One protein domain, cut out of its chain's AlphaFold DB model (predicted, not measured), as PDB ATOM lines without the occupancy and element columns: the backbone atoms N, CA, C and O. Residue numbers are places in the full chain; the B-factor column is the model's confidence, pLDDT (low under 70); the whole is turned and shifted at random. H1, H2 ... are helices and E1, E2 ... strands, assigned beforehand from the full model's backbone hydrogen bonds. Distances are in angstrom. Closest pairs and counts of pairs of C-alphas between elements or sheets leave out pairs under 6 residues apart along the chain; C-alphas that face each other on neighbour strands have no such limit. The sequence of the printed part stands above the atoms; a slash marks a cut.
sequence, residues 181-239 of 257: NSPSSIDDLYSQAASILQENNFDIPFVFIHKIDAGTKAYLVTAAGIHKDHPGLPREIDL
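Overview. This is residues 181 to 239 of the 257 residues of an uncharacterized protein of Chitinophaga sp. MD30 (UniProt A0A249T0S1). One helix, H1, packs slantwise over one end of a long, narrow antiparallel hairpin of strands E1 and E2, and the short strand E3 adds an edge at the hairpin's other end. The 59 printed residues hold one named helix and three named strands, in the order H1 E1 E2 E3, and the sheet order is E1 - E2 - E3, antiparallel throughout. The class is mixed, helices and strands. The whole is only just compact, close to loose, with a radius of gyration of the C-alphas of 12.1 A and spans of 31 by 30 by 19 A.

Arrangement. H1, residues 186 to 198, is on the sheet at a height of 7.7 A. It lies over E2, residues 217 to 224, and runs slantwise to the strands, at 42 degrees to E2 on the local plane. Their closest C-alphas are those of Ala 194 and Ala 224, 5.6 A apart. E2 bends by 56 degrees at residue 221. E1, residues 207 to 213, forms a hairpin with E2 at 155 degrees between directions, with N 207 and O 224 at 3.0 A and N 211 and O 219 at 2.8 A, within hydrogen-bond range. E3, residues 236 to 238, forms a hairpin with E2, with N 218 and O 237 at 2.8 A. The three strands are a meander, each the antiparallel neighbour of the one before. In H1 every O i to N i+4 pair is within hydrogen-bond range.

Along the chain. H1 begins at C-alpha 186 (153.260, 148.065, 155.422) and is 18.4 A long. E1 measures 19.4 A and E2 20.7 A. E3 measures 6.7 A and ends at C-alpha 238 (139.053, 137.849, 169.092).

Size, cuts and confidence. The C-alphas farthest apart, of Phe 202 and Ala 214, are 34.1 A apart. The printed part has no cut. The link E2 to E3, 11 residues, is long. No printed residue is under 70 in pLDDT.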
ATOM      1  N   ASN A 181     163.375 145.118 151.015       76.06
ATOM      2  CA  ASN A 181     163.942 146.248 150.285       76.06
ATOM      3  C   ASN A 181     162.878 147.301 149.999       76.06
ATOM      4  O   ASN A 181     162.027 147.100 149.138       76.06
ATOM      5  N   SER A 182     162.972 148.443 150.691       77.69
ATOM      6  CA  SER A 182     162.149 149.640 150.450       77.69
ATOM      7  C   SER A 182     160.668 149.311 150.212       77.69
ATOM      8  O   SER A 182     160.155 149.586 149.123       77.69
ATOM      9  N   PRO A 183     159.983 148.695 151.194       80.12
ATOM     10  CA  PRO A 183     158.604 148.268 151.013       80.12
ATOM     11  C   PRO A 183     157.730 149.463 150.625       80.12
ATOM     12  O   PRO A 183     157.783 150.530 151.241       80.12
ATOM     13  N   SER A 184     156.913 149.276 149.594       83.38
ATOM     14  CA  SER A 184     156.003 150.299 149.066       83.38
ATOM     15  C   SER A 184     154.846 150.617 150.023       83.38
ATOM     16  O   SER A 184     154.204 151.662 149.913       83.38
ATOM     17  N   SER A 185     154.583 149.720 150.979       87.62
ATOM     18  CA  SER A 185     153.590 149.859 152.044       87.62
ATOM     19  C   SER A 185     153.889 148.899 153.204       87.62
ATOM     20  O   SER A 185     154.743 148.020 153.101       87.62
ATOM     21  N   ILE A 186     153.154 149.023 154.312       85.31
ATOM     22  CA  ILE A 186     153.260 148.065 155.422       85.31
ATOM     23  C   ILE A 186     152.734 146.667 155.047       85.31
ATOM     24  O   ILE A 186     153.257 145.668 155.527       85.31
ATOM     25  N   ASP A 187     151.752 146.581 154.148       86.00
ATOM     26  CA  ASP A 187     151.207 145.299 153.678       86.00
ATOM     27  C   ASP A 187     152.187 144.587 152.731       86.00
ATOM     28  O   ASP A 187     152.318 143.360 152.759       86.00
ATOM     29  N   ASP A 188     152.937 145.366 151.947       87.12
ATOM     30  CA  ASP A 188     154.054 144.885 151.128       87.12
ATOM     31  C   ASP A 188     155.191 144.345 152.013       87.12
ATOM     32  O   ASP A 188     155.659 143.228 151.802       87.12
ATOM     33  N   LEU A 189     155.543 145.057 153.093       89.75
ATOM     34  CA  LEU A 189     156.484 144.571 154.110       89.75
ATOM     35  C   LEU A 189     156.065 143.201 154.673       89.75
ATOM     36  O   LEU A 189     156.882 142.281 154.732       89.75
ATOM     37  N   TYR A 190     154.799 143.047 155.077       90.31
ATOM     38  CA  TYR A 190     154.301 141.776 155.605       90.31
ATOM     39  C   TYR A 190     154.334 140.660 154.559       90.31
ATOM     40  O   TYR A 190     154.717 139.535 154.875       90.31
ATOM     41  N   SER A 191     153.975 140.966 153.313       89.19
ATOM     42  CA  SER A 191     153.983 139.996 152.216       89.19
ATOM     43  C   SER A 191     155.398 139.514 151.885       89.19
ATOM     44  O   SER A 191     155.612 138.312 151.734       89.19
ATOM     45  N   GLN A 192     156.378 140.424 151.854       91.38
ATOM     46  CA  GLN A 192     157.791 140.081 151.665       91.38
ATOM     47  C   GLN A 192     158.314 139.207 152.811       91.38
ATOM     48  O   GLN A 192     158.920 138.165 152.563       91.38
ATOM     49  N   ALA A 193     158.020 139.574 154.063       92.50
ATOM     50  CA  ALA A 193     158.416 138.782 155.226       92.50
ATOM     51  C   ALA A 193     157.806 137.369 155.198       92.50
ATOM     52  O   ALA A 193     158.520 136.389 155.404       92.50
ATOM     53  N   ALA A 194     156.510 137.245 154.896       92.38
ATOM     54  CA  ALA A 194     155.837 135.952 154.785       92.38
ATOM     55  C   ALA A 194     156.442 135.080 153.672       92.38
ATOM     56  O   ALA A 194     156.663 133.891 153.894       92.38
ATOM     57  N   SER A 195     156.772 135.671 152.517       90.88
ATOM     58  CA  SER A 195     157.440 134.965 151.417       90.88
ATOM     59  C   SER A 195     158.807 134.420 151.834       90.88
ATOM     60  O   SER A 195     159.096 133.260 151.570       90.88
ATOM     61  N   ILE A 196     159.629 135.225 152.518       93.38
ATOM     62  CA  ILE A 196     160.958 134.801 152.989       93.38
ATOM     63  C   ILE A 196     160.840 133.662 154.005       93.38
ATOM     64  O   ILE A 196     161.562 132.672 153.915       93.38
ATOM     65  N   LEU A 197     159.918 133.778 154.967       93.44
ATOM     66  CA  LEU A 197     159.701 132.743 155.981       93.44
ATOM     67  C   LEU A 197     159.209 131.428 155.355       93.44
ATOM     68  O   LEU A 197     159.596 130.357 155.815       93.44
ATOM     69  N   GLN A 198     158.411 131.499 154.284       92.56
ATOM     70  CA  GLN A 198     157.918 130.323 153.560       92.56
ATOM     71  C   GLN A 198     159.035 129.472 152.947       92.56
ATOM     72  O   GLN A 198     158.869 128.264 152.782       92.56
ATOM     73  N   GLU A 199     160.161 130.089 152.588       92.94
ATOM     74  CA  GLU A 199     161.308 129.373 152.023       92.94
ATOM     75  C   GLU A 199     161.947 128.414 153.039       92.94
ATOM     76  O   GLU A 199     162.617 127.462 152.643       92.94
ATOM     77  N   ASN A 200     161.713 128.628 154.338       93.25
ATOM     78  CA  ASN A 200     162.146 127.752 155.418       93.25
ATOM     79  C   ASN A 200     160.970 126.936 155.983       93.25
ATOM     80  O   ASN A 200     160.635 127.013 157.164       93.25
ATOM     81  N   ASN A 201     160.330 126.137 155.132       89.75
ATOM     82  CA  ASN A 201     159.150 125.353 155.507       89.75
ATOM     83  C   ASN A 201     159.426 124.186 156.475       89.75
ATOM     84  O   ASN A 201     158.482 123.637 157.041       89.75
ATOM     85  N   PHE A 202     160.690 123.804 156.670       89.62
ATOM     86  CA  PHE A 202     161.073 122.797 157.658       89.62
ATOM     87  C   PHE A 202     161.044 123.358 159.087       89.62
ATOM     88  O   PHE A 202     160.476 122.717 159.966       89.62
ATOM     89  N   ASP A 203     161.582 124.564 159.320       91.00
ATOM     90  CA  ASP A 203     161.487 125.213 160.641       91.00
ATOM     91  C   ASP A 203     160.161 125.953 160.831       91.00
ATOM     92  O   ASP A 203     159.681 126.114 161.955       91.00
ATOM     93  N   ILE A 204     159.587 126.456 159.734       91.62
ATOM     94  CA  ILE A 204     158.424 127.342 159.728       91.62
ATOM     95  C   ILE A 204     157.381 126.787 158.747       91.62
ATOM     96  O   ILE A 204     157.240 127.292 157.632       91.62
ATOM     97  N   PRO A 205     156.620 125.748 159.142       89.00
ATOM     98  CA  PRO A 205     155.656 125.098 158.252       89.00
ATOM     99  C   PRO A 205     154.584 126.054 157.724       89.00
ATOM    100  O   PRO A 205     154.087 125.883 156.612       89.00
ATOM    101  N   PHE A 206     154.226 127.064 158.519       91.00
ATOM    102  CA  PHE A 206     153.323 128.136 158.129       91.00
ATOM    103  C   PHE A 206     153.592 129.407 158.936       91.00
ATOM    104  O   PHE A 206     154.152 129.372 160.033       91.00
ATOM    105  N   VAL A 207     153.136 130.536 158.396       90.88
ATOM    106  CA  VAL A 207     153.169 131.846 159.056       90.88
ATOM    107  C   VAL A 207     151.835 132.525 158.856       90.88
ATOM    108  O   VAL A 207     151.362 132.603 157.723       90.88
ATOM    109  N   PHE A 208     151.273 133.075 159.931       90.62
ATOM    110  CA  PHE A 208     150.157 134.014 159.866       90.62
ATOM    111  C   PHE A 208     150.614 135.356 160.421       90.62
ATOM    112  O   PHE A 208     151.151 135.427 161.526       90.62
ATOM    113  N   ILE A 209     150.415 136.419 159.647       89.50
ATOM    114  CA  ILE A 209     150.673 137.782 160.098       89.50
ATOM    115  C   ILE A 209     149.321 138.457 160.265       89.50
ATOM    116  O   ILE A 209     148.608 138.674 159.284       89.50
ATOM    117  N   HIS A 210     148.987 138.810 161.504       88.19
ATOM    118  CA  HIS A 210     147.768 139.538 161.837       88.19
ATOM    119  C   HIS A 210     148.069 140.974 162.255       88.19
ATOM    120  O   HIS A 210     149.055 141.253 162.938       88.19
ATOM    121  N   LYS A 211     147.169 141.886 161.892       87.75
ATOM    122  CA  LYS A 211     147.155 143.267 162.368       87.75
ATOM    123  C   LYS A 211     146.133 143.403 163.485       87.75
ATOM    124  O   LYS A 211     144.971 143.056 163.300       87.75
ATOM    125  N   ILE A 212     146.569 143.932 164.623       87.31
ATOM    126  CA  ILE A 212     145.714 144.154 165.792       87.31
ATOM    127  C   ILE A 212     145.004 145.506 165.662       87.31
ATOM    128  O   ILE A 212     145.655 146.526 165.426       87.31
ATOM    129  N   ASP A 213     143.685 145.513 165.848       85.06
ATOM    130  CA  ASP A 213     142.836 146.701 165.921       85.06
ATOM    131  C   ASP A 213     142.402 146.972 167.365       85.06
ATOM    132  O   ASP A 213     141.944 146.062 168.059       85.06
ATOM    133  N   ALA A 214     142.583 148.218 167.817       77.19
ATOM    134  CA  ALA A 214     142.219 148.755 169.139       77.19
ATOM    135  C   ALA A 214     142.520 147.863 170.376       77.19
ATOM    136  O   ALA A 214     142.039 148.149 171.469       77.19
ATOM    137  N   GLY A 215     143.319 146.800 170.224       74.75
ATOM    138  CA  GLY A 215     143.650 145.806 171.248       74.75
ATOM    139  C   GLY A 215     142.657 144.646 171.419       74.75
ATOM    140  O   GLY A 215     142.943 143.765 172.219       74.75
ATOM    141  N   THR A 216     141.529 144.615 170.703       83.56
ATOM    142  CA  THR A 216     140.468 143.603 170.922       83.56
ATOM    143  C   THR A 216     140.385 142.556 169.821       83.56
ATOM    144  O   THR A 216     139.994 141.426 170.081       83.56
ATOM    145  N   LYS A 217     140.783 142.902 168.593       87.56
ATOM    146  CA  LYS A 217     140.695 142.004 167.437       87.56
ATOM    147  C   LYS A 217     141.989 141.991 166.650       87.56
ATOM    148  O   LYS A 217     142.674 143.008 166.574       87.56
ATOM    149  N   ALA A 218     142.307 140.863 166.029       89.00
ATOM    150  CA  ALA A 218     143.400 140.748 165.075       89.00
ATOM    151  C   ALA A 218     142.885 140.212 163.735       89.00
ATOM    152  O   ALA A 218     142.200 139.194 163.694       89.00
ATOM    153  N   TYR A 219     143.231 140.879 162.637       90.56
ATOM    154  CA  TYR A 219     142.803 140.512 161.285       90.56
ATOM    155  C   TYR A 219     143.989 140.015 160.474       90.56
ATOM    156  O   TYR A 219     145.061 140.623 160.506       90.56
ATOM    157  N   LEU A 220     143.801 138.917 159.749       90.81
ATOM    158  CA  LEU A 220     144.845 138.332 158.920       90.81
ATOM    159  C   LEU A 220     145.229 139.299 157.794       90.81
ATOM    160  O   LEU A 220     144.383 139.693 156.995       90.81
ATOM    161  N   VAL A 221     146.514 139.643 157.723       91.25
ATOM    162  CA  VAL A 221     147.093 140.453 156.644       91.25
ATOM    163  C   VAL A 221     147.630 139.554 155.542       91.25
ATOM    164  O   VAL A 221     147.327 139.748 154.370       91.25
ATOM    165  N   THR A 222     148.417 138.548 155.922       91.62
ATOM    166  CA  THR A 222     148.972 137.575 154.984       91.62
ATOM    167  C   THR A 222     149.240 136.244 155.673       91.62
ATOM    168  O   THR A 222     149.371 136.170 156.899       91.62
ATOM    169  N   ALA A 223     149.310 135.191 154.868       92.31
ATOM    170  CA  ALA A 223     149.648 133.850 155.299       92.31
ATOM    171  C   ALA A 223     150.587 133.189 154.290       92.31
ATOM    172  O   ALA A 223     150.457 133.392 153.083       92.31
ATOM    173  N   ALA A 224     151.491 132.362 154.798       91.88
ATOM    174  CA  ALA A 224     152.418 131.566 154.012       91.88
ATOM    175  C   ALA A 224     152.461 130.124 154.530       91.88
ATOM    176  O   ALA A 224     152.137 129.866 155.688       91.88
ATOM    177  N   GLY A 225     152.842 129.180 153.664       88.94
ATOM    178  CA  GLY A 225     152.960 127.756 154.015       88.94
ATOM    179  C   GLY A 225     151.625 127.011 154.179       88.94
ATOM    180  O   GLY A 225     151.611 125.801 154.374       88.94
ATOM    181  N   ILE A 226     150.491 127.701 154.025       89.38
ATOM    182  CA  ILE A 226     149.152 127.108 154.046       89.38
ATOM    183  C   ILE A 226     148.307 127.632 152.882       89.38
ATOM    184  O   ILE A 226     148.496 128.751 152.406       89.38
ATOM    185  N   HIS A 227     147.335 126.837 152.434       87.31
ATOM    186  CA  HIS A 227     146.380 127.293 151.430       87.31
ATOM    187  C   HIS A 227     145.467 128.397 151.999       87.31
ATOM    188  O   HIS A 227     144.955 128.276 153.110       87.31
ATOM    189  N   LYS A 228     145.197 129.449 151.215       82.88
ATOM    190  CA  LYS A 228     144.364 130.609 151.612       82.88
ATOM    191  C   LYS A 228     142.923 130.266 152.029       82.88
ATOM    192  O   LYS A 228     142.277 131.022 152.752       82.88
ATOM    193  N   ASP A 229     142.422 129.127 151.555       85.50
ATOM    194  CA  ASP A 229     141.075 128.619 151.845       85.50
ATOM    195  C   ASP A 229     141.086 127.494 152.895       85.50
ATOM    196  O   ASP A 229     140.095 126.790 153.067       85.50
ATOM    197  N   HIS A 230     142.212 127.286 153.585       87.25
ATOM    198  CA  HIS A 230     142.312 126.264 154.620       87.25
ATOM    199  C   HIS A 230     141.397 126.609 155.812       87.25
ATOM    200  O   HIS A 230     141.468 127.727 156.324       87.25
ATOM    201  N   PRO A 231     140.567 125.671 156.308       84.69
ATOM    202  CA  PRO A 231     139.591 125.950 157.369       84.69
ATOM    203  C   PRO A 231     140.243 126.339 158.703       84.69
ATOM    204  O   PRO A 231     139.643 127.046 159.503       84.69
ATOM    205  N   GLY A 232     141.485 125.906 158.927       82.94
ATOM    206  CA  GLY A 232     142.294 126.293 160.084       82.94
ATOM    207  C   GLY A 232     143.006 127.643 159.956       82.94
ATOM    208  O   GLY A 232     143.850 127.926 160.791       82.94
ATOM    209  N   LEU A 233     142.744 128.447 158.917       86.19
ATOM    210  CA  LEU A 233     143.340 129.777 158.766       86.19
ATOM    211  C   LEU A 233     142.480 130.828 159.499       86.19
ATOM    212  O   LEU A 233     141.400 131.173 159.005       86.19
ATOM    213  N   PRO A 234     142.923 131.371 160.649       87.12
ATOM    214  CA  PRO A 234     142.130 132.338 161.396       87.12
ATOM    215  C   PRO A 234     142.137 133.691 160.676       87.12
ATOM    216  O   PRO A 234     143.128 134.415 160.709       87.12
ATOM    217  N   ARG A 235     141.036 134.046 160.005       89.56
ATOM    218  CA  ARG A 235     140.911 135.344 159.306       89.56
ATOM    219  C   ARG A 235     140.740 136.516 160.269       89.56
ATOM    220  O   ARG A 235     141.242 137.605 160.009       89.56
ATOM    221  N   GLU A 236     140.053 136.264 161.371       89.31
ATOM    222  CA  GLU A 236     139.834 137.185 162.477       89.31
ATOM    223  C   GLU A 236     140.054 136.405 163.776       89.31
ATOM    224  O   GLU A 236     139.656 135.243 163.876       89.31
ATOM    225  N   ILE A 237     140.722 137.029 164.740       86.94
ATOM    226  CA  ILE A 237     140.967 136.493 166.077       86.94
ATOM    227  C   ILE A 237     140.412 137.507 167.075       86.94
ATOM    228  O   ILE A 237     140.826 138.669 167.058       86.94
ATOM    229  N   ASP A 238     139.497 137.071 167.936       86.06
ATOM    230  CA  ASP A 238     139.053 137.849 169.092       86.06
ATOM    231  C   ASP A 238     140.063 137.667 170.227       86.06
ATOM    232  O   ASP A 238     140.145 136.601 170.825       86.06
ATOM    233  N   LEU A 239     140.854 138.699 170.514       82.88
ATOM    234  CA  LEU A 239     141.912 138.641 171.526       82.88
ATOM    235  C   LEU A 239     141.369 138.637 172.964       82.88
ATOM    236  O   LEU A 239     142.162 138.560 173.899       82.88
TER     237      LEU A 239